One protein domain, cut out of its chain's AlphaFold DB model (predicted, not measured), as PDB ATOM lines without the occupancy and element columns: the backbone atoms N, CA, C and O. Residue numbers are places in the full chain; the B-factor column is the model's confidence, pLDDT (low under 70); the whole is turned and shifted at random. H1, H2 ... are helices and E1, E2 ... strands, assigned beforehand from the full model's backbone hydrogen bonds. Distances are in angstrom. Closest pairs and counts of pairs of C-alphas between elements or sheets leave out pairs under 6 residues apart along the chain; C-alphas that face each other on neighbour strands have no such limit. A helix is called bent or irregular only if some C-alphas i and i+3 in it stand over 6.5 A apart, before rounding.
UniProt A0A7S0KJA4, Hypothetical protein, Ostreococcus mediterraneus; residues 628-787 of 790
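Overview. This is residues 628 to 787 of the 790 residues of the protein "Hypothetical protein" of Ostreococcus mediterraneus (UniProt A0A7S0KJA4). The domain has two lobes set along its longest axis, each built on a strongly twisted sheet of four strands: in one, E1 to E4 curl round the short helix H1, and in the other, E5 to E8 have the longer helix H2 across E6. H2 begins near E1 and runs from the first lobe to the second, while two long links, residues 675 to 703 and 728 to 747, loop between named elements. The printed part has 160 residues, with the named elements in the order E1 E2 E3 E4 H1 H2 E5 E6 E7 E8. Both sheets are antiparallel, in the orders E1 E2 E3 E4 and E5 E6 E7 E8, and the class is mixed, helices and strands, with 75 residues, under half, in named elements. The whole is compact, with a radius of gyration of the C-alphas of 17.0 A, and spans 55 by 39 by 32 A.

Arrangement. The sheet of E5, residues 723 to 727, E6, residues 748 to 757, E7, residues 762 to 768, and E8, residues 774 to 782, is a meander, each strand the antiparallel neighbour of the one before. E5 and E8 are its edge strands. E5 and E6 form a hairpin, with N 726 and O 749 at 2.9 A. E6 and E7 form another, with N 752 and O 766 at 2.8 A, and E7 and E8 a third, with N 765 and O 780 at 2.9 A. E6 bends by 71 degrees at residue 754, and E8 bends by 96 degrees at residue 777. H2, residues 704 to 719, is on this sheet at a height over the sheet of 7.0 A and runs across the strands, at 78 degrees to E6 on the local plane. It lies over E6 and only just over E7, on which 3 of its C-alphas fall. The closest C-alphas of H2 and E6 are those of Tyr 717 and Tyr 756, 5.9 A apart. H2 has a kink of 46 degrees near residue 713 and is irregular, with C-alphas 714 and 717 9.3 A apart. The second meander is E1, residues 628 to 631, E2, residues 638 to 643, E3, residues 652 to 656, and E4, residues 662 to 666. N 629 and O 640 of the hairpin E1 and E2 are 2.8 A apart, N 641 and O 654 of E2 and E3 2.7 A, and N 653 and O 665 of E3 and E4 2.8 A. This sheet curls round H1, residues 667 to 674, which is on it; the closest C-alphas of H1 and E3 are those of Cys 652 and Ala 667, 4.6 A apart. H2 is not on this sheet; its closest C-alpha pair with E1 is Leu 704 and Val 629, 7.9 A. H1 and H2 are apart, and each strand of one sheet is apart from each strand of the other. Every O i to N i+4 pair of H1 is within hydrogen-bond range, against 8 of 12 in H2.

Along the chain. E6 is 23.6 A from first to last C-alpha, H2 22.3 A, E7 18.9 A, E8 16.0 A and E2 15.8 A. E1 begins at C-alpha 628, (105.273, -0.241, -11.308). H2 begins at C-alpha 704, (99.837, 3.617, -3.620), and E8 ends at C-alpha 782, (87.889, -4.584, -3.237).

Size, cuts and confidence. The two C-alphas farthest apart are those of Asp 635 and Asp 771, 56.5 A. The printed part has no cut. The links H1 to H2, 29 residues, and E5 to E6, 20 residues, are long. The mean pLDDT of the printed part is 77.6; 35 residues are under 70, among them 692 to 701 and 730 to 745.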
ATOM      1  N   GLU A 628     103.914  -0.263 -11.837       86.94
ATOM      2  CA  GLU A 628     105.273  -0.241 -11.308       86.94
ATOM      3  C   GLU A 628     105.284   0.549  -9.989       86.94
ATOM      4  O   GLU A 628     104.810   1.686  -9.903       86.94
ATOM      5  N   VAL A 629     105.803  -0.077  -8.939       90.62
ATOM      6  CA  VAL A 629     105.867   0.476  -7.587       90.62
ATOM      7  C   VAL A 629     107.273   0.366  -7.026       90.62
ATOM      8  O   VAL A 629     108.049  -0.494  -7.430       90.62
ATOM      9  N   TYR A 630     107.604   1.202  -6.053       90.56
ATOM     10  CA  TYR A 630     108.871   1.124  -5.341       90.56
ATOM     11  C   TYR A 630     108.702   1.441  -3.852       90.56
ATOM     12  O   TYR A 630     107.710   2.028  -3.418       90.56
ATOM     13  N   THR A 631     109.668   1.011  -3.044       90.31
ATOM     14  CA  THR A 631     109.725   1.280  -1.599       90.31
ATOM     15  C   THR A 631     111.183   1.309  -1.132       90.31
ATOM     16  O   THR A 631     112.069   0.785  -1.814       90.31
ATOM     17  N   GLY A 632     111.422   1.896   0.040       84.56
ATOM     18  CA  GLY A 632     112.748   2.008   0.653       84.56
ATOM     19  C   GLY A 632     113.359   3.408   0.540       84.56
ATOM     20  O   GLY A 632     112.809   4.274  -0.146       84.56
ATOM     21  N   PRO A 633     114.472   3.654   1.249       80.44
ATOM     22  CA  PRO A 633     115.153   4.943   1.235       80.44
ATOM     23  C   PRO A 633     115.742   5.239  -0.153       80.44
ATOM     24  O   PRO A 633     115.984   4.328  -0.944       80.44
ATOM     25  N   GLU A 634     115.945   6.520  -0.464       76.81
ATOM     26  CA  GLU A 634     116.331   7.002  -1.801       76.81
ATOM     27  C   GLU A 634     117.600   6.330  -2.355       76.81
ATOM     28  O   GLU A 634     117.682   6.049  -3.547       76.81
ATOM     29  N   ASP A 635     118.546   5.983  -1.479       74.44
ATOM     30  CA  ASP A 635     119.807   5.316  -1.805       74.44
ATOM     31  C   ASP A 635     119.675   3.806  -2.082       74.44
ATOM     32  O   ASP A 635     120.598   3.206  -2.636       74.44
ATOM     33  N   LYS A 636     118.550   3.176  -1.708       77.69
ATOM     34  CA  LYS A 636     118.302   1.725  -1.836       77.69
ATOM     35  C   LYS A 636     116.878   1.396  -2.294       77.69
ATOM     36  O   LYS A 636     116.308   0.378  -1.890       77.69
ATOM     37  N   ARG A 637     116.278   2.253  -3.126       84.81
ATOM     38  CA  ARG A 637     114.929   2.022  -3.663       84.81
ATOM     39  C   ARG A 637     114.884   0.694  -4.410       84.81
ATOM     40  O   ARG A 637     115.664   0.459  -5.329       84.81
ATOM     41  N   THR A 638     113.937  -0.154  -4.024       87.38
ATOM     42  CA  THR A 638     113.663  -1.408  -4.724       87.38
ATOM     43  C   THR A 638     112.354  -1.283  -5.482       87.38
ATOM     44  O   THR A 638     111.323  -0.962  -4.886       87.38
ATOM     45  N   SER A 639     112.403  -1.541  -6.788       89.62
ATOM     46  CA  SER A 639     111.231  -1.544  -7.665       89.62
ATOM     47  C   SER A 639     110.578  -2.922  -7.734       89.62
ATOM     48  O   SER A 639     111.235  -3.959  -7.635       89.62
ATOM     49  N   GLY A 640     109.272  -2.926  -7.952       89.88
ATOM     50  CA  GLY A 640     108.457  -4.105  -8.180       89.88
ATOM     51  C   GLY A 640     107.190  -3.752  -8.950       89.88
ATOM     52  O   GLY A 640     106.974  -2.612  -9.354       89.88
ATOM     53  N   TRP A 641     106.336  -4.744  -9.134       88.75
ATOM     54  CA  TRP A 641     105.085  -4.647  -9.862       88.75
ATOM     55  C   TRP A 641     103.936  -5.025  -8.945       88.75
ATOM     56  O   TRP A 641     103.880  -6.142  -8.436       88.75
ATOM     57  N   PHE A 642     103.028  -4.085  -8.712       88.94
ATOM     58  CA  PHE A 642     101.830  -4.331  -7.929       88.94
ATOM     59  C   PHE A 642     100.853  -5.200  -8.722       88.94
ATOM     60  O   PHE A 642     100.449  -4.838  -9.830       88.94
ATOM     61  N   GLU A 643     100.468  -6.328  -8.130       85.44
ATOM     62  CA  GLU A 643      99.640  -7.340  -8.776       85.44
ATOM     63  C   GLU A 643      98.146  -7.056  -8.545       85.44
ATOM     64  O   GLU A 643      97.689  -7.056  -7.393       85.44
ATOM     65  N   PRO A 644      97.366  -6.793  -9.610       80.69
ATOM     66  CA  PRO A 644      95.937  -6.521  -9.496       80.69
ATOM     67  C   PRO A 644      95.132  -7.796  -9.180       80.69
ATOM     68  O   PRO A 644      95.658  -8.907  -9.186       80.69
ATOM     69  N   GLY A 645      93.835  -7.647  -8.901       74.56
ATOM     70  CA  GLY A 645      92.912  -8.778  -8.744       74.56
ATOM     71  C   GLY A 645      92.684  -9.256  -7.314       74.56
ATOM     72  O   GLY A 645      91.712  -9.963  -7.055       74.56
ATOM     73  N   MET A 646      93.494  -8.818  -6.352       76.12
ATOM     74  CA  MET A 646      93.375  -9.285  -4.970       76.12
ATOM     75  C   MET A 646      92.468  -8.391  -4.110       76.12
ATOM     76  O   MET A 646      92.497  -7.161  -4.238       76.12
ATOM     77  N   PRO A 647      91.669  -8.980  -3.199       77.81
ATOM     78  CA  PRO A 647      90.926  -8.214  -2.212       77.81
ATOM     79  C   PRO A 647      91.851  -7.600  -1.168       77.81
ATOM     80  O   PRO A 647      93.014  -7.982  -1.003       77.81
ATOM     81  N   ARG A 648      91.292  -6.662  -0.403       81.06
ATOM     82  CA  ARG A 648      92.018  -5.992   0.668       81.06
ATOM     83  C   ARG A 648      92.676  -6.985   1.631       81.06
ATOM     84  O   ARG A 648      91.998  -7.811   2.237       81.06
ATOM     85  N   GLY A 649      93.974  -6.811   1.857       75.94
ATOM     86  CA  GLY A 649      94.792  -7.626   2.756       75.94
ATOM     87  C   GLY A 649      95.518  -8.792   2.081       75.94
ATOM     88  O   GLY A 649      96.371  -9.397   2.726       75.94
ATOM     89  N   TYR A 650      95.213  -9.086   0.816       80.75
ATOM     90  CA  TYR A 650      95.831 -10.156   0.027       80.75
ATOM     91  C   TYR A 650      96.648  -9.624  -1.153       80.75
ATOM     92  O   TYR A 650      97.032 -10.380  -2.038       80.75
ATOM     93  N   GLU A 651      96.895  -8.317  -1.196       85.56
ATOM     94  CA  GLU A 651      97.606  -7.687  -2.296       85.56
ATOM     95  C   GLU A 651      99.076  -8.095  -2.320       85.56
ATOM     96  O   GLU A 651      99.726  -8.208  -1.274       85.56
ATOM     97  N   CYS A 652      99.610  -8.260  -3.527       86.81
ATOM     98  CA  CYS A 652     100.954  -8.766  -3.762       86.81
ATOM     99  C   CYS A 652     101.769  -7.804  -4.627       86.81
ATOM    100  O   CYS A 652     101.224  -6.997  -5.379       86.81
ATOM    101  N   VAL A 653     103.089  -7.913  -4.508       89.38
ATOM    102  CA  VAL A 653     104.061  -7.239  -5.366       89.38
ATOM    103  C   VAL A 653     105.049  -8.280  -5.885       89.38
ATOM    104  O   VAL A 653     105.618  -9.045  -5.101       89.38
ATOM    105  N   SER A 654     105.253  -8.293  -7.197       89.31
ATOM    106  CA  SER A 654     106.268  -9.100  -7.874       89.31
ATOM    107  C   SER A 654     107.532  -8.275  -8.079       89.31
ATOM    108  O   SER A 654     107.476  -7.174  -8.616       89.31
ATOM    109  N   TYR A 655     108.690  -8.776  -7.669       89.19
ATOM    110  CA  TYR A 655     109.964  -8.068  -7.795       89.19
ATOM    111  C   TYR A 655     111.107  -9.044  -8.081       89.19
ATOM    112  O   TYR A 655     110.965 -10.260  -7.950       89.19
ATOM    113  N   VAL A 656     112.252  -8.511  -8.498       86.75
ATOM    114  CA  VAL A 656     113.489  -9.285  -8.658       86.75
ATOM    115  C   VAL A 656     114.365  -9.006  -7.441       86.75
ATOM    116  O   VAL A 656     114.628  -7.845  -7.133       86.75
ATOM    117  N   ASN A 657     114.761 -10.047  -6.710       81.88
ATOM    118  CA  ASN A 657     115.605  -9.906  -5.526       81.88
ATOM    119  C   ASN A 657     117.076  -9.613  -5.906       81.88
ATOM    120  O   ASN A 657     117.451  -9.654  -7.078       81.88
ATOM    121  N   GLU A 658     117.925  -9.343  -4.911       78.75
ATOM    122  CA  GLU A 658     119.357  -9.051  -5.119       78.75
ATOM    123  C   GLU A 658     120.127 -10.196  -5.806       78.75
ATOM    124  O   GLU A 658     121.140  -9.965  -6.460       78.75
ATOM    125  N   GLU A 659     119.624 -11.429  -5.708       81.12
ATOM    126  CA  GLU A 659     120.194 -12.627  -6.334       81.12
ATOM    127  C   GLU A 659     119.728 -12.812  -7.792       81.12
ATOM    128  O   GLU A 659     120.053 -13.815  -8.428       81.12
ATOM    129  N   GLY A 660     118.941 -11.875  -8.333       80.12
ATOM    130  CA  GLY A 660     118.352 -11.968  -9.671       80.12
ATOM    131  C   GLY A 660     117.171 -12.943  -9.766       80.12
ATOM    132  O   GLY A 660     116.661 -13.193 -10.860       80.12
ATOM    133  N   THR A 661     116.717 -13.487  -8.636       82.19
ATOM    134  CA  THR A 661     115.570 -14.391  -8.555       82.19
ATOM    135  C   THR A 661     114.276 -13.590  -8.546       82.19
ATOM    136  O   THR A 661     114.117 -12.596  -7.840       82.19
ATOM    137  N   LYS A 662     113.331 -14.047  -9.354       82.56
ATOM    138  CA  LYS A 662     112.006 -13.463  -9.517       82.56
ATOM    139  C   LYS A 662     111.078 -13.961  -8.403       82.56
ATOM    140  O   LYS A 662     110.905 -15.166  -8.261       82.56
ATOM    141  N   VAL A 663     110.512 -13.053  -7.609       83.56
ATOM    142  CA  VAL A 663     109.742 -13.370  -6.394       83.56
ATOM    143  C   VAL A 663     108.418 -12.610  -6.391       83.56
ATOM    144  O   VAL A 663     108.385 -11.423  -6.704       83.56
ATOM    145  N   THR A 664     107.337 -13.270  -5.972       86.69
ATOM    146  CA  THR A 664     106.054 -12.623  -5.657       86.69
ATOM    147  C   THR A 664     105.805 -12.700  -4.155       86.69
ATOM    148  O   THR A 664     105.763 -13.793  -3.596       86.69
ATOM    149  N   ALA A 665     105.619 -11.559  -3.488       86.75
ATOM    150  CA  ALA A 665     105.382 -11.505  -2.044       86.75
ATOM    151  C   ALA A 665     104.155 -10.644  -1.697       86.75
ATOM    152  O   ALA A 665     103.814  -9.731  -2.454       86.75
ATOM    153  N   PRO A 666     103.503 -10.864  -0.537       88.69
ATOM    154  CA  PRO A 666     102.504  -9.936  -0.020       88.69
ATOM    155  C   PRO A 666     103.063  -8.511   0.042       88.69
ATOM    156  O   PRO A 666     104.172  -8.295   0.535       88.69
ATOM    157  N   ALA A 667     102.284  -7.516  -0.378       88.94
ATOM    158  CA  ALA A 667     102.724  -6.121  -0.459       88.94
ATOM    159  C   ALA A 667     103.188  -5.572   0.902       88.94
ATOM    160  O   ALA A 667     104.116  -4.768   0.987       88.94
ATOM    161  N   THR A 668     102.597  -6.069   1.995       87.81
ATOM    162  CA  THR A 668     103.062  -5.765   3.356       87.81
ATOM    163  C   THR A 668     104.491  -6.263   3.589       87.81
ATOM    164  O   THR A 668     105.297  -5.523   4.143       87.81
ATOM    165  N   GLN A 669     104.817  -7.485   3.153       87.25
ATOM    166  CA  GLN A 669     106.160  -8.051   3.302       87.25
ATOM    167  C   GLN A 669     107.173  -7.305   2.436       87.25
ATOM    168  O   GLN A 669     108.212  -6.913   2.959       87.25
ATOM    169  N   PHE A 670     106.837  -7.037   1.167       89.00
ATOM    170  CA  PHE A 670     107.657  -6.228   0.257       89.00
ATOM    171  C   PHE A 670     108.024  -4.875   0.885       89.00
ATOM    172  O   PHE A 670     109.196  -4.522   0.975       89.00
ATOM    173  N   CYS A 671     107.027  -4.167   1.425       88.31
ATOM    174  CA  CYS A 671     107.228  -2.900   2.120       88.31
ATOM    175  C   CYS A 671     108.169  -3.041   3.327       88.31
ATOM    176  O   CYS A 671     109.152  -2.315   3.423       88.31
ATOM    177  N   THR A 672     107.915  -4.002   4.223       85.50
ATOM    178  CA  THR A 672     108.735  -4.177   5.437       85.50
ATOM    179  C   THR A 672     110.155  -4.666   5.168       85.50
ATOM    180  O   THR A 672     111.053  -4.357   5.944       85.50
ATOM    181  N   TYR A 673     110.362  -5.449   4.106       85.94
ATOM    182  CA  TYR A 673     111.664  -6.023   3.778       85.94
ATOM    183  C   TYR A 673     112.615  -4.955   3.228       85.94
ATOM    184  O   TYR A 673     113.762  -4.869   3.655       85.94
ATOM    185  N   PHE A 674     112.114  -4.104   2.331       86.44
ATOM    186  CA  PHE A 674     112.909  -3.071   1.664       86.44
ATOM    187  C   PHE A 674     112.825  -1.692   2.336       86.44
ATOM    188  O   PHE A 674     113.535  -0.771   1.944       86.44
ATOM    189  N   ASN A 675     111.987  -1.537   3.365       83.62
ATOM    190  CA  ASN A 675     111.903  -0.322   4.170       83.62
ATOM    191  C   ASN A 675     111.848  -0.661   5.680       83.62
ATOM    192  O   ASN A 675     110.783  -0.613   6.305       83.62
ATOM    193  N   PRO A 676     112.993  -1.056   6.273       71.12
ATOM    194  CA  PRO A 676     113.068  -1.566   7.646       71.12
ATOM    195  C   PRO A 676     112.858  -0.491   8.724       71.12
ATOM    196  O   PRO A 676     112.560  -0.837   9.869       71.12
ATOM    197  N   ASP A 677     112.985   0.790   8.364       69.25
ATOM    198  CA  ASP A 677     112.800   1.935   9.266       69.25
ATOM    199  C   ASP A 677     111.322   2.306   9.469       69.25
ATOM    200  O   ASP A 677     110.989   3.161  10.294       69.25
ATOM    201  N   ILE A 678     110.410   1.646   8.749       70.75
ATOM    202  CA  ILE A 678     108.978   1.802   8.966       70.75
ATOM    203  C   ILE A 678     108.604   1.241  10.343       70.75
ATOM    204  O   ILE A 678     108.763   0.050  10.630       70.75
ATOM    205  N   ASP A 679     108.005   2.091  11.182       62.34
ATOM    206  CA  ASP A 679     107.369   1.675  12.430       62.34
ATOM    207  C   ASP A 679     106.435   0.484  12.175       62.34
ATOM    208  O   ASP A 679     105.569   0.545  11.301       62.34
ATOM    209  N   LYS A 680     106.509  -0.572  13.001       54.94
ATOM    210  CA  LYS A 680     105.694  -1.809  12.891       54.94
ATOM    211  C   LYS A 680     104.163  -1.605  13.005       54.94
ATOM    212  O   LYS A 680     103.416  -2.570  13.146       54.94
ATOM    213  N   GLY A 681     103.688  -0.358  12.970       49.50
ATOM    214  CA  GLY A 681     102.289   0.052  12.866       49.50
ATOM    215  C   GLY A 681     101.973   1.030  11.720       49.50
ATOM    216  O   GLY A 681     100.823   1.473  11.644       49.50
ATOM    217  N   SER A 682     102.930   1.391  10.849       56.53
ATOM    218  CA  SER A 682     102.631   2.193   9.654       56.53
ATOM    219  C   SER A 682     101.811   1.382   8.649       56.53
ATOM    220  O   SER A 682     101.854   0.151   8.598       56.53
ATOM    221  N   ARG A 683     101.006   2.082   7.850       77.00
ATOM    222  CA  ARG A 683     100.155   1.461   6.831       77.00
ATOM    223  C   ARG A 683     100.968   1.327   5.551       77.00
ATOM    224  O   ARG A 683     101.142   2.329   4.872       77.00
ATOM    225  N   TRP A 684     101.374   0.107   5.204       84.50
ATOM    226  CA  TRP A 684     102.223  -0.204   4.041       84.50
ATOM    227  C   TRP A 684     101.820   0.513   2.737       84.50
ATOM    228  O   TRP A 684     102.685   0.983   2.014       84.50
ATOM    229  N   ARG A 685     100.520   0.709   2.457       86.38
ATOM    230  CA  ARG A 685     100.061   1.440   1.255       86.38
ATOM    231  C   ARG A 685     100.512   2.907   1.183       86.38
ATOM    232  O   ARG A 685     100.443   3.500   0.118       86.38
ATOM    233  N   ARG A 686     100.887   3.518   2.310       87.00
ATOM    234  CA  ARG A 686     101.399   4.901   2.375       87.00
ATOM    235  C   ARG A 686     102.910   4.976   2.185       87.00
ATOM    236  O   ARG A 686     103.429   6.071   2.061       87.00
ATOM    237  N   GLU A 687     103.572   3.827   2.214       87.50
ATOM    238  CA  GLU A 687     105.028   3.695   2.198       87.50
ATOM    239  C   GLU A 687     105.519   2.971   0.934       87.50
ATOM    240  O   GLU A 687     106.721   2.855   0.716       87.50
ATOM    241  N   ILE A 688     104.589   2.474   0.111       89.38
ATOM    242  CA  ILE A 688     104.831   2.033  -1.262       89.38
ATOM    243  C   ILE A 688     104.391   3.167  -2.184       89.38
ATOM    244  O   ILE A 688     103.259   3.647  -2.077       89.38
ATOM    245  N   TYR A 689     105.269   3.552  -3.097       89.50
ATOM    246  CA  TYR A 689     105.085   4.663  -4.022       89.50
ATOM    247  C   TYR A 689     104.939   4.144  -5.448       89.50
ATOM    248  O   TYR A 689     105.470   3.084  -5.783       89.50
ATOM    249  N   ILE A 690     104.183   4.863  -6.272       86.50
ATOM    250  CA  ILE A 690     104.011   4.540  -7.690       86.50
ATOM    251  C   ILE A 690     105.050   5.314  -8.482       86.50
ATOM    252  O   ILE A 690     105.309   6.482  -8.207       86.50
ATOM    253  N   LYS A 691     105.637   4.665  -9.480       81.75
ATOM    254  CA  LYS A 691     106.490   5.349 -10.443       81.75
ATOM    255  C   LYS A 691     105.585   5.990 -11.498       81.75
ATOM    256  O   LYS A 691     104.872   5.276 -12.196       81.75
ATOM    257  N   ALA A 692     105.563   7.321 -11.560       61.09
ATOM    258  CA  ALA A 692     104.561   8.088 -12.312       61.09
ATOM    259  C   ALA A 692     104.673   8.011 -13.847       61.09
ATOM    260  O   ALA A 692     103.841   8.597 -14.542       61.09
ATOM    261  N   ASP A 693     105.640   7.262 -14.388       56.53
ATOM    262  CA  ASP A 693     105.787   7.036 -15.828       56.53
ATOM    263  C   ASP A 693     104.504   6.404 -16.414       56.53
ATOM    264  O   ASP A 693     104.296   5.192 -16.365       56.53
ATOM    265  N   GLY A 694     103.632   7.242 -16.986       50.25
ATOM    266  CA  GLY A 694     102.430   6.825 -17.715       50.25
ATOM    267  C   GLY A 694     101.098   6.874 -16.954       50.25
ATOM    268  O   GLY A 694     100.129   6.288 -17.439       50.25
ATOM    269  N   VAL A 695     101.002   7.556 -15.802       56.06
ATOM    270  CA  VAL A 695      99.720   7.750 -15.088       56.06
ATOM    271  C   VAL A 695      99.353   9.236 -15.016       56.06
ATOM    272  O   VAL A 695      99.872   9.974 -14.184       56.06
ATOM    273  N   ASP A 696      98.422   9.670 -15.872       49.44
ATOM    274  CA  ASP A 696      97.973  11.066 -15.940       49.44
ATOM    275  C   ASP A 696      97.388  11.564 -14.603       49.44
ATOM    276  O   ASP A 696      96.475  10.957 -14.032       49.44
ATOM    277  N   GLY A 697      97.875  12.719 -14.135       54.09
ATOM    278  CA  GLY A 697      97.343  13.422 -12.961       54.09
ATOM    279  C   GLY A 697      97.872  12.944 -11.604       54.09
ATOM    280  O   GLY A 697      97.259  13.260 -10.583       54.09
ATOM    281  N   LEU A 698      98.975  12.191 -11.581       61.03
ATOM    282  CA  LEU A 698      99.692  11.809 -10.363       61.03
ATOM    283  C   LEU A 698     101.055  12.513 -10.279       61.03
ATOM    284  O   LEU A 698     101.763  12.595 -11.277       61.03
ATOM    285  N   ASP A 699     101.428  12.964  -9.082       60.84
ATOM    286  CA  ASP A 699     102.786  13.443  -8.797       60.84
ATOM    287  C   ASP A 699     103.789  12.269  -8.772       60.84
ATOM    288  O   ASP A 699     103.429  11.148  -8.394       60.84
ATOM    289  N   ASP A 700     105.061  12.545  -9.092       58.88
ATOM    290  CA  ASP A 700     106.165  11.566  -9.214       58.88
ATOM    291  C   ASP A 700     106.447  10.722  -7.945       58.88
ATOM    292  O   ASP A 700     107.107   9.682  -8.013       58.88
ATOM    293  N   ASP A 701     105.887  11.122  -6.798       66.19
ATOM    294  CA  ASP A 701     106.010  10.460  -5.490       66.19
ATOM    295  C   ASP A 701     104.640  10.130  -4.855       66.19
ATOM    296  O   ASP A 701     104.488  10.065  -3.630       66.19
ATOM    297  N   ALA A 702     103.592   9.942  -5.659       80.19
ATOM    298  CA  ALA A 702     102.287   9.573  -5.125       80.19
ATOM    299  C   ALA A 702     102.319   8.179  -4.470       80.19
ATOM    300  O   ALA A 702     102.756   7.179  -5.053       80.19
ATOM    301  N   SER A 703     101.805   8.092  -3.239       87.62
ATOM    302  CA  SER A 703     101.687   6.806  -2.549       87.62
ATOM    303  C   SER A 703     100.636   5.919  -3.224       87.62
ATOM    304  O   SER A 703      99.617   6.403  -3.731       87.62
ATOM    305  N   LEU A 704     100.818   4.599  -3.148       86.38
ATOM    306  CA  LEU A 704      99.837   3.617  -3.620       86.38
ATOM    307  C   LEU A 704      98.451   3.883  -3.011       86.38
ATOM    308  O   LEU A 704      97.422   3.761  -3.667       86.38
ATOM    309  N   ASN A 705      98.419   4.306  -1.747       87.06
ATOM    310  CA  ASN A 705      97.199   4.695  -1.059       87.06
ATOM    311  C   ASN A 705      96.491   5.901  -1.701       87.06
ATOM    312  O   ASN A 705      95.263   5.950  -1.680       87.06
ATOM    313  N   ASP A 706      97.223   6.893  -2.198       82.88
ATOM    314  CA  ASP A 706      96.612   8.080  -2.804       82.88
ATOM    315  C   ASP A 706      96.095   7.781  -4.208       82.88
ATOM    316  O   ASP A 706      94.973   8.166  -4.533       82.88
ATOM    317  N   TRP A 707      96.805   6.950  -4.971       81.69
ATOM    318  CA  TRP A 707      96.291   6.429  -6.236       81.69
ATOM    319  C   TRP A 707      95.007   5.611  -6.070       81.69
ATOM    320  O   TRP A 707      94.048   5.829  -6.810       81.69
ATOM    321  N   PHE A 708      94.928   4.740  -5.053       84.38
ATOM    322  CA  PHE A 708      93.710   3.963  -4.769       84.38
ATOM    323  C   PHE A 708      92.505   4.876  -4.542       84.38
ATOM    324  O   PHE A 708      91.414   4.601  -5.039       84.38
ATOM    325  N   LYS A 709      92.698   5.980  -3.810       80.62
ATOM    326  CA  LYS A 709      91.635   6.965  -3.582       80.62
ATOM    327  C   LYS A 709      91.214   7.640  -4.874       80.62
ATOM    328  O   LYS A 709      90.019   7.689  -5.136       80.62
ATOM    329  N   ILE A 710      92.173   8.121  -5.666       76.81
ATOM    330  CA  ILE A 710      91.907   8.826  -6.925       76.81
ATOM    331  C   ILE A 710      91.105   7.924  -7.870       76.81
ATOM    332  O   ILE A 710      90.060   8.332  -8.374       76.81
ATOM    333  N   GLN A 711      91.538   6.674  -8.059       77.81
ATOM    334  CA  GLN A 711      90.821   5.733  -8.918       77.81
ATOM    335  C   GLN A 711      89.463   5.344  -8.331       77.81
ATOM    336  O   GLN A 711      88.461   5.365  -9.036       77.81
ATOM    337  N   GLY A 712      89.388   5.050  -7.033       79.56
ATOM    338  CA  GLY A 712      88.130   4.723  -6.365       79.56
ATOM    339  C   GLY A 712      87.093   5.843  -6.431       79.56
ATOM    340  O   GLY A 712      85.904   5.580  -6.609       79.56
ATOM    341  N   GLU A 713      87.533   7.095  -6.306       72.88
ATOM    342  CA  GLU A 713      86.684   8.285  -6.360       72.88
ATOM    343  C   GLU A 713      86.067   8.513  -7.747       72.88
ATOM    344  O   GLU A 713      84.954   9.033  -7.823       72.88
ATOM    345  N   ARG A 714      86.705   8.041  -8.830       73.75
ATOM    346  CA  ARG A 714      86.110   8.084 -10.180       73.75
ATOM    347  C   ARG A 714      84.765   7.366 -10.247       73.75
ATOM    348  O   ARG A 714      83.895   7.816 -10.978       73.75
ATOM    349  N   TRP A 715      84.569   6.288  -9.486       76.44
ATOM    350  CA  TRP A 715      83.262   5.628  -9.357       76.44
ATOM    351  C   TRP A 715      82.485   6.102  -8.129       76.44
ATOM    352  O   TRP A 715      81.270   6.279  -8.202       76.44
ATOM    353  N   SER A 716      83.166   6.315  -6.997       72.25
ATOM    354  CA  SER A 716      82.564   6.764  -5.733       72.25
ATOM    355  C   SER A 716      81.309   5.939  -5.383       72.25
ATOM    356  O   SER A 716      81.223   4.745  -5.676       72.25
ATOM    357  N   TYR A 717      80.305   6.567  -4.774       67.81
ATOM    358  CA  TYR A 717      79.006   5.964  -4.492       67.81
ATOM    359  C   TYR A 717      78.117   5.792  -5.738       67.81
ATOM    360  O   TYR A 717      77.039   5.219  -5.614       67.81
ATOM    361  N   ALA A 718      78.536   6.230  -6.934       65.50
ATOM    362  CA  ALA A 718      77.709   6.164  -8.150       65.50
ATOM    363  C   ALA A 718      77.364   4.735  -8.574       65.50
ATOM    364  O   ALA A 718      76.389   4.477  -9.281       65.50
ATOM    365  N   VAL A 719      78.204   3.808  -8.136       73.75
ATOM    366  CA  VAL A 719      78.136   2.397  -8.481       73.75
ATOM    367  C   VAL A 719      77.540   1.564  -7.348       73.75
ATOM    368  O   VAL A 719      77.238   0.389  -7.536       73.75
ATOM    369  N   VAL A 720      77.309   2.167  -6.175       79.00
ATOM    370  CA  VAL A 720      76.674   1.489  -5.042       79.00
ATOM    371  C   VAL A 720      75.231   1.145  -5.405       79.00
ATOM    372  O   VAL A 720      74.471   1.966  -5.906       79.00
ATOM    373  N   GLY A 721      74.860  -0.109  -5.169       75.62
ATOM    374  CA  GLY A 721      73.588  -0.692  -5.571       75.62
ATOM    375  C   GLY A 721      73.616  -1.379  -6.937       75.62
ATOM    376  O   GLY A 721      72.710  -2.173  -7.200       75.62
ATOM    377  N   GLN A 722      74.635  -1.142  -7.772       82.12
ATOM    378  CA  GLN A 722      74.773  -1.816  -9.064       82.12
ATOM    379  C   GLN A 722      75.218  -3.273  -8.900       82.12
ATOM    380  O   GLN A 722      75.898  -3.639  -7.936       82.12
ATOM    381  N   THR A 723      74.827  -4.094  -9.873       85.00
ATOM    382  CA  THR A 723      75.224  -5.498 -10.001       85.00
ATOM    383  C   THR A 723      76.031  -5.704 -11.275       85.00
ATOM    384  O   THR A 723      75.648  -5.218 -12.350       85.00
ATOM    385  N   PHE A 724      77.131  -6.433 -11.151       85.75
ATOM    386  CA  PHE A 724      78.080  -6.710 -12.228       85.75
ATOM    387  C   PHE A 724      78.810  -8.023 -11.938       85.75
ATOM    388  O   PHE A 724      78.711  -8.560 -10.830       85.75
ATOM    389  N   GLU A 725      79.523  -8.545 -12.930       87.19
ATOM    390  CA  GLU A 725      80.346  -9.737 -12.754       87.19
ATOM    391  C   GLU A 725      81.803  -9.332 -12.534       87.19
ATOM    392  O   GLU A 725      82.342  -8.508 -13.273       87.19
ATOM    393  N   ILE A 726      82.447  -9.910 -11.523       87.38
ATOM    394  CA  ILE A 726      83.886  -9.766 -11.258       87.38
ATOM    395  C   ILE A 726      84.543 -11.109 -11.532       87.38
ATOM    396  O   ILE A 726      84.029 -12.155 -11.138       87.38
ATOM    397  N   ASN A 727      85.697 -11.078 -12.186       84.94
ATOM    398  CA  ASN A 727      86.549 -12.247 -12.274       84.94
ATOM    399  C   ASN A 727      87.262 -12.457 -10.928       84.94
ATOM    400  O   ASN A 727      88.145 -11.688 -10.564       84.94
ATOM    401  N   THR A 728      86.924 -13.506 -10.184       77.31
ATOM    402  CA  THR A 728      87.607 -13.830  -8.915       77.31
ATOM    403  C   THR A 728      88.945 -14.532  -9.113       77.31
ATOM    404  O   THR A 728      89.656 -14.810  -8.152       77.31
ATOM    405  N   ASN A 729      89.276 -14.860 -10.358       74.00
ATOM    406  CA  ASN A 729      90.493 -15.550 -10.756       74.00
ATOM    407  C   ASN A 729      91.391 -14.622 -11.593       74.00
ATOM    408  O   ASN A 729      92.036 -15.058 -12.546       74.00
ATOM    409  N   VAL A 730      91.391 -13.319 -11.276       69.88
ATOM    410  CA  VAL A 730      92.339 -12.351 -11.849       69.88
ATOM    411  C   VAL A 730      93.718 -12.679 -11.292       69.88
ATOM    412  O   VAL A 730      94.081 -12.262 -10.197       69.88
ATOM    413  N   ASP A 731      94.476 -13.476 -12.036       64.19
ATOM    414  CA  ASP A 731      95.854 -13.808 -11.704       64.19
ATOM    415  C   ASP A 731      96.783 -13.215 -12.756       64.19
ATOM    416  O   ASP A 731      97.043 -13.820 -13.796       64.19
ATOM    417  N   MET A 732      97.276 -12.015 -12.470       64.75
ATOM    418  CA  MET A 732      98.192 -11.294 -13.350       64.75
ATOM    419  C   MET A 732      99.659 -11.472 -12.945       64.75
ATOM    420  O   MET A 732     100.493 -10.793 -13.517       64.75
ATOM    421  N   ARG A 733     100.011 -12.381 -12.024       68.44
ATOM    422  CA  ARG A 733     101.388 -12.495 -11.504       68.44
ATOM    423  C   ARG A 733     102.395 -12.901 -12.584       68.44
ATOM    424  O   ARG A 733     102.203 -13.925 -13.237       68.44
ATOM    425  N   ASP A 734     103.495 -12.151 -12.722       59.78
ATOM    426  CA  ASP A 734     104.571 -12.464 -13.689       59.78
ATOM    427  C   ASP A 734     105.332 -13.749 -13.364       59.78
ATOM    428  O   ASP A 734     105.859 -14.412 -14.257       59.78
ATOM    429  N   PHE A 735     105.446 -14.070 -12.077       62.06
ATOM    430  CA  PHE A 735     106.283 -15.157 -11.581       62.06
ATOM    431  C   PHE A 735     105.386 -16.171 -10.893       62.06
ATOM    432  O   PHE A 735     105.167 -16.124  -9.681       62.06
ATOM    433  N   ARG A 736     104.783 -17.030 -11.716       59.81
ATOM    434  CA  ARG A 736     104.013 -18.180 -11.251       59.81
ATOM    435  C   ARG A 736     104.966 -19.322 -10.925       59.81
ATOM    436  O   ARG A 736     105.934 -19.537 -11.647       59.81
ATOM    437  N   ASP A 737     104.651 -20.060  -9.868       56.44
ATOM    438  CA  ASP A 737     105.421 -21.236  -9.453       56.44
ATOM    439  C   ASP A 737     105.272 -22.429 -10.427       56.44
ATOM    440  O   ASP A 737     106.046 -23.375 -10.333       56.44
ATOM    441  N   ASP A 738     104.344 -22.368 -11.399       52.59
ATOM    442  CA  ASP A 738     104.040 -23.455 -12.341       52.59
ATOM    443  C   ASP A 738     103.972 -22.976 -13.811       52.59
ATOM    444  O   ASP A 738     103.199 -22.075 -14.155       52.59
ATOM    445  N   ASP A 739     104.734 -23.638 -14.691       49.44
ATOM    446  CA  ASP A 739     104.909 -23.356 -16.136       49.44
ATOM    447  C   ASP A 739     103.672 -23.726 -17.008       49.44
ATOM    448  O   ASP A 739     103.639 -23.470 -18.210       49.44
ATOM    449  N   ASP A 740     102.615 -24.295 -16.411       50.47
ATOM    450  CA  ASP A 740     101.535 -25.019 -17.119       50.47
ATOM    451  C   ASP A 740     100.174 -24.292 -17.219       50.47
ATOM    452  O   ASP A 740      99.161 -24.895 -17.568       50.47
ATOM    453  N   THR A 741     100.086 -22.988 -16.932       48.56
ATOM    454  CA  THR A 741      98.785 -22.278 -16.936       48.56
ATOM    455  C   THR A 741      98.814 -20.924 -17.636       48.56
ATOM    456  O   THR A 741      98.475 -19.901 -17.051       48.56
ATOM    457  N   LYS A 742      99.161 -20.872 -18.923       49.00
ATOM    458  CA  LYS A 742      98.718 -19.721 -19.732       49.00
ATOM    459  C   LYS A 742      97.183 -19.753 -19.770       49.00
ATOM    460  O   LYS A 742      96.620 -20.743 -20.216       49.00
ATOM    461  N   ASP A 743      96.559 -18.713 -19.221       52.84
ATOM    462  CA  ASP A 743      95.110 -18.507 -19.099       52.84
ATOM    463  C   ASP A 743      94.350 -19.554 -18.268       52.84
ATOM    464  O   ASP A 743      93.815 -20.535 -18.776       52.84
ATOM    465  N   ARG A 744      94.218 -19.311 -16.954       60.41
ATOM    466  CA  ARG A 744      93.074 -19.896 -16.243       60.41
ATOM    467  C   ARG A 744      91.826 -19.157 -16.708       60.41
ATOM    468  O   ARG A 744      91.812 -17.926 -16.680       60.41
ATOM    469  N   ASP A 745      90.790 -19.902 -17.075       69.00
ATOM    470  CA  ASP A 745      89.520 -19.305 -17.470       69.00
ATOM    471  C   ASP A 745      89.013 -18.347 -16.372       69.00
ATOM    472  O   ASP A 745      89.093 -18.666 -15.174       69.00
ATOM    473  N   PRO A 746      88.523 -17.151 -16.751       74.00
ATOM    474  CA  PRO A 746      87.992 -16.197 -15.794       74.00
ATOM    475  C   PRO A 746      86.786 -16.809 -15.077       74.00
ATOM    476  O   PRO A 746      85.852 -17.306 -15.711       74.00
ATOM    477  N   VAL A 747      86.799 -16.749 -13.747       82.06
ATOM    478  CA  VAL A 747      85.684 -17.210 -12.917       82.06
ATOM    479  C   VAL A 747      84.817 -16.005 -12.614       82.06
ATOM    480  O   VAL A 747      85.148 -15.189 -11.757       82.06
ATOM    481  N   TRP A 748      83.728 -15.875 -13.364       86.38
ATOM    482  CA  TRP A 748      82.791 -14.770 -13.223       86.38
ATOM    483  C   TRP A 748      81.865 -14.999 -12.040       86.38
ATOM    484  O   TRP A 748      81.108 -15.969 -11.997       86.38
ATOM    485  N   GLN A 749      81.924 -14.082 -11.082       85.75
ATOM    486  CA  GLN A 749      81.037 -14.057  -9.936       85.75
ATOM    487  C   GLN A 749      80.134 -12.831 -10.009       85.75
ATOM    488  O   GLN A 749      80.613 -11.698 -10.075       85.75
ATOM    489  N   LEU A 750      78.820 -13.063  -9.967       88.31
ATOM    490  CA  LEU A 750      77.833 -11.996  -9.875       88.31
ATOM    491  C   LEU A 750      77.866 -11.384  -8.473       88.31
ATOM    492  O   LEU A 750      77.589 -12.055  -7.474       88.31
ATOM    493  N   VAL A 751      78.165 -10.092  -8.407       88.44
ATOM    494  CA  VAL A 751      78.228  -9.348  -7.151       88.44
ATOM    495  C   VAL A 751      77.362  -8.101  -7.198       88.44
ATOM    496  O   VAL A 751      77.004  -7.580  -8.258       88.44
ATOM    497  N   LYS A 752      77.058  -7.589  -6.009       87.50
ATOM    498  CA  LYS A 752      76.428  -6.293  -5.799       87.50
ATOM    499  C   LYS A 752      77.359  -5.384  -5.012       87.50
ATOM    500  O   LYS A 752      77.922  -5.799  -4.002       87.50
ATOM    501  N   ILE A 753      77.476  -4.128  -5.429       87.31
ATOM    502  CA  ILE A 753      78.184  -3.109  -4.647       87.31
ATOM    503  C   ILE A 753      77.245  -2.615  -3.554       87.31
ATOM    504  O   ILE A 753      76.130  -2.185  -3.847       87.31
ATOM    505  N   VAL A 754      77.672  -2.667  -2.296       83.88
ATOM    506  CA  VAL A 754      76.840  -2.266  -1.149       83.88
ATOM    507  C   VAL A 754      77.351  -1.036  -0.419       83.88
ATOM    508  O   VAL A 754      76.546  -0.362   0.217       83.88
ATOM    509  N   ASP A 755      78.640  -0.718  -0.527       81.81
ATOM    510  CA  ASP A 755      79.225   0.459   0.117       81.81
ATOM    511  C   ASP A 755      80.503   0.928  -0.602       81.81
ATOM    512  O   ASP A 755      81.080   0.202  -1.415       81.81
ATOM    513  N   TYR A 756      80.954   2.141  -0.287       82.12
ATOM    514  CA  TYR A 756      82.203   2.735  -0.756       82.12
ATOM    515  C   TYR A 756      82.972   3.358   0.419       82.12
ATOM    516  O   TYR A 756      82.439   4.148   1.195       82.12
ATOM    517  N   ASN A 757      84.255   3.026   0.543       80.25
ATOM    518  CA  ASN A 757      85.134   3.504   1.603       80.25
ATOM    519  C   ASN A 757      85.981   4.670   1.094       80.25
ATOM    520  O   ASN A 757      87.103   4.493   0.619       80.25
ATOM    521  N   ASN A 758      85.451   5.881   1.259       73.69
ATOM    522  CA  ASN A 758      86.093   7.127   0.839       73.69
ATOM    523  C   ASN A 758      87.565   7.272   1.329       73.69
ATOM    524  O   ASN A 758      88.440   7.573   0.521       73.69
ATOM    525  N   PRO A 759      87.921   6.975   2.599       73.00
ATOM    526  CA  PRO A 759      89.319   6.991   3.046       73.00
ATOM    527  C   PRO A 759      90.314   6.107   2.278       73.00
ATOM    528  O   PRO A 759      91.512   6.405   2.334       73.00
ATOM    529  N   THR A 760      89.870   5.012   1.653       76.81
ATOM    530  CA  THR A 760      90.754   4.036   0.983       76.81
ATOM    531  C   THR A 760      90.484   3.867  -0.509       76.81
ATOM    532  O   THR A 760      91.291   3.216  -1.164       76.81
ATOM    533  N   GLY A 761      89.401   4.438  -1.045       82.06
ATOM    534  CA  GLY A 761      89.021   4.309  -2.455       82.06
ATOM    535  C   GLY A 761      88.476   2.932  -2.848       82.06
ATOM    536  O   GLY A 761      88.449   2.598  -4.025       82.06
ATOM    537  N   GLU A 762      88.067   2.111  -1.883       87.69
ATOM    538  CA  GLU A 762      87.608   0.737  -2.129       87.69
ATOM    539  C   GLU A 762      86.088   0.645  -2.111       87.69
ATOM    540  O   GLU A 762      85.421   1.417  -1.420       87.69
ATOM    541  N   HIS A 763      85.543  -0.374  -2.767       89.25
ATOM    542  CA  HIS A 763      84.118  -0.675  -2.731       89.25
ATOM    543  C   HIS A 763      83.876  -1.989  -2.003       89.25
ATOM    544  O   HIS A 763      84.660  -2.934  -2.107       89.25
ATOM    545  N   GLN A 764      82.791  -2.043  -1.239       89.75
ATOM    546  CA  GLN A 764      82.346  -3.270  -0.606       89.75
ATOM    547  C   GLN A 764      81.448  -4.013  -1.584       89.75
ATOM    548  O   GLN A 764      80.401  -3.496  -1.989       89.75
ATOM    549  N   VAL A 765      81.853  -5.224  -1.943       88.69
ATOM    550  CA  VAL A 765      81.089  -6.120  -2.808       88.69
ATOM    551  C   VAL A 765      80.564  -7.297  -1.998       88.69
ATOM    552  O   VAL A 765      81.213  -7.764  -1.061       88.69
ATOM    553  N   VAL A 766      79.359  -7.741  -2.337       88.81
ATOM    554  CA  VAL A 766      78.706  -8.925  -1.768       88.81
ATOM    555  C   VAL A 766      78.263  -9.839  -2.892       88.81
ATOM    556  O   VAL A 766      77.810  -9.366  -3.937       88.81
ATOM    557  N   ASN A 767      78.358 -11.140  -2.659       85.88
ATOM    558  CA  ASN A 767      77.893 -12.129  -3.619       85.88
ATOM    559  C   ASN A 767      76.374 -12.071  -3.737       85.88
ATOM    560  O   ASN A 767      75.670 -11.827  -2.754       85.88
ATOM    561  N   VAL A 768      75.870 -12.262  -4.951       83.81
ATOM    562  CA  VAL A 768      74.437 -12.432  -5.190       83.81
ATOM    563  C   VAL A 768      74.155 -13.929  -5.216       83.81
ATOM    564  O   VAL A 768      74.767 -14.659  -5.994       83.81
ATOM    565  N   ASP A 769      73.273 -14.390  -4.333       77.31
ATOM    566  CA  ASP A 769      72.859 -15.789  -4.292       77.31
ATOM    567  C   ASP A 769      71.986 -16.168  -5.507       77.31
ATOM    568  O   ASP A 769      71.585 -15.324  -6.314       77.31
ATOM    569  N   ALA A 770      71.682 -17.461  -5.643       70.31
ATOM    570  CA  ALA A 770      70.847 -17.974  -6.731       70.31
ATOM    571  C   ALA A 770      69.414 -17.395  -6.734       70.31
ATOM    572  O   ALA A 770      68.756 -17.411  -7.773       70.31
ATOM    573  N   ASP A 771      68.952 -16.852  -5.602       69.31
ATOM    574  CA  ASP A 771      67.645 -16.210  -5.436       69.31
ATOM    575  C   ASP A 771      67.695 -14.690  -5.710       69.31
ATOM    576  O   ASP A 771      66.692 -13.985  -5.549       69.31
ATOM    577  N   GLY A 772      68.850 -14.158  -6.130       66.31
ATOM    578  CA  GLY A 772      69.048 -12.745  -6.450       66.31
ATOM    579  C   GLY A 772      69.228 -11.837  -5.228       66.31
ATOM    580  O   GLY A 772      69.171 -10.608  -5.360       66.31
ATOM    581  N   LYS A 773      69.428 -12.400  -4.031       73.56
ATOM    582  CA  LYS A 773      69.640 -11.648  -2.792       73.56
ATOM    583  C   LYS A 773      71.135 -11.504  -2.477       73.56
ATOM    584  O   LYS A 773      71.918 -12.420  -2.699       73.56
ATOM    585  N   PRO A 774      71.555 -10.339  -1.955       75.81
ATOM    586  CA  PRO A 774      72.938 -10.127  -1.548       75.81
ATOM    587  C   PRO A 774      73.260 -10.887  -0.254       75.81
ATOM    588  O   PRO A 774      72.652 -10.611   0.786       75.81
ATOM    589  N   ASP A 775      74.259 -11.766  -0.297       78.19
ATOM    590  CA  ASP A 775      74.822 -12.433   0.877       78.19
ATOM    591  C   ASP A 775      75.797 -11.490   1.597       78.19
ATOM    592  O   ASP A 775      76.960 -11.317   1.222       78.19
ATOM    593  N   ARG A 776      75.294 -10.830   2.645       72.88
ATOM    594  CA  ARG A 776      76.067  -9.864   3.436       72.88
ATOM    595  C   ARG A 776      77.142 -10.510   4.309       72.88
ATOM    596  O   ARG A 776      78.035  -9.787   4.750       72.88
ATOM    597  N   ASP A 777      77.087 -11.821   4.535       73.00
ATOM    598  CA  ASP A 777      78.076 -12.519   5.358       73.00
ATOM    599  C   ASP A 777      79.390 -12.752   4.591       73.00
ATOM    600  O   ASP A 777      80.445 -12.920   5.202       73.00
ATOM    601  N   GLN A 778      79.357 -12.656   3.256       74.12
ATOM    602  CA  GLN A 778      80.522 -12.754   2.368       74.12
ATOM    603  C   GLN A 778      80.994 -11.391   1.835       74.12
ATOM    604  O   GLN A 778      81.558 -11.296   0.746       74.12
ATOM    605  N   ALA A 779      80.753 -10.308   2.578       82.69
ATOM    606  CA  ALA A 779      81.147  -8.972   2.145       82.69
ATOM    607  C   ALA A 779      82.675  -8.790   2.127       82.69
ATOM    608  O   ALA A 779      83.346  -8.954   3.148       82.69
ATOM    609  N   MET A 780      83.218  -8.353   0.990       84.44
ATOM    610  CA  MET A 780      84.652  -8.114   0.804       84.44
ATOM    611  C   MET A 780      84.924  -6.697   0.291       84.44
ATOM    612  O   MET A 780      84.176  -6.157  -0.520       84.44
ATOM    613  N   TRP A 781      86.001  -6.078   0.783       88.31
ATOM    614  CA  TRP A 781      86.471  -4.780   0.293       88.31
ATOM    615  C   TRP A 781      87.446  -4.988  -0.855       88.31
ATOM    616  O   TRP A 781      88.461  -5.673  -0.689       88.31
ATOM    617  N   VAL A 782      87.141  -4.385  -2.000       85.56
ATOM    618  CA  VAL A 782      87.889  -4.584  -3.237       85.56
ATOM    619  C   VAL A 782      88.195  -3.232  -3.884       85.56
ATOM    620  O   VAL A 782      87.291  -2.404  -4.035       85.56
ATOM    621  N   PRO A 783      89.453  -2.974  -4.275       86.19
ATOM    622  CA  PRO A 783      89.768  -1.875  -5.178       86.19
ATOM    623  C   PRO A 783      89.274  -2.235  -6.588       86.19
ATOM    624  O   PRO A 783      89.938  -2.970  -7.311       86.19
ATOM    625  N   LEU A 784      88.081  -1.769  -6.978       82.69
ATOM    626  CA  LEU A 784      87.405  -2.239  -8.204       82.69
ATOM    627  C   LEU A 784      88.210  -2.034  -9.493       82.69
ATOM    628  O   LEU A 784      88.117  -2.857 -10.394       82.69
ATOM    629  N   PHE A 785      89.034  -0.989  -9.575       80.00
ATOM    630  CA  PHE A 785      89.910  -0.739 -10.728       80.00
ATOM    631  C   PHE A 785      90.993  -1.808 -10.934       80.00
ATOM    632  O   PHE A 785      91.608  -1.850 -11.994       80.00
ATOM    633  N   THR A 786      91.263  -2.654  -9.936       81.50
ATOM    634  CA  THR A 786      92.193  -3.781 -10.083       81.50
ATOM    635  C   THR A 786      91.485  -5.070 -10.486       81.50
ATOM    636  O   THR A 786      92.127  -6.113 -10.553       81.50
ATOM    637  N   GLN A 787      90.175  -5.036 -10.726       83.88
ATOM    638  CA  GLN A 787      89.387  -6.213 -11.067       83.88
ATOM    639  C   GLN A 787      89.032  -6.212 -12.545       83.88
ATOM    640  O   GLN A 787      88.774  -5.166 -13.132       83.88
TER     641      GLN A 787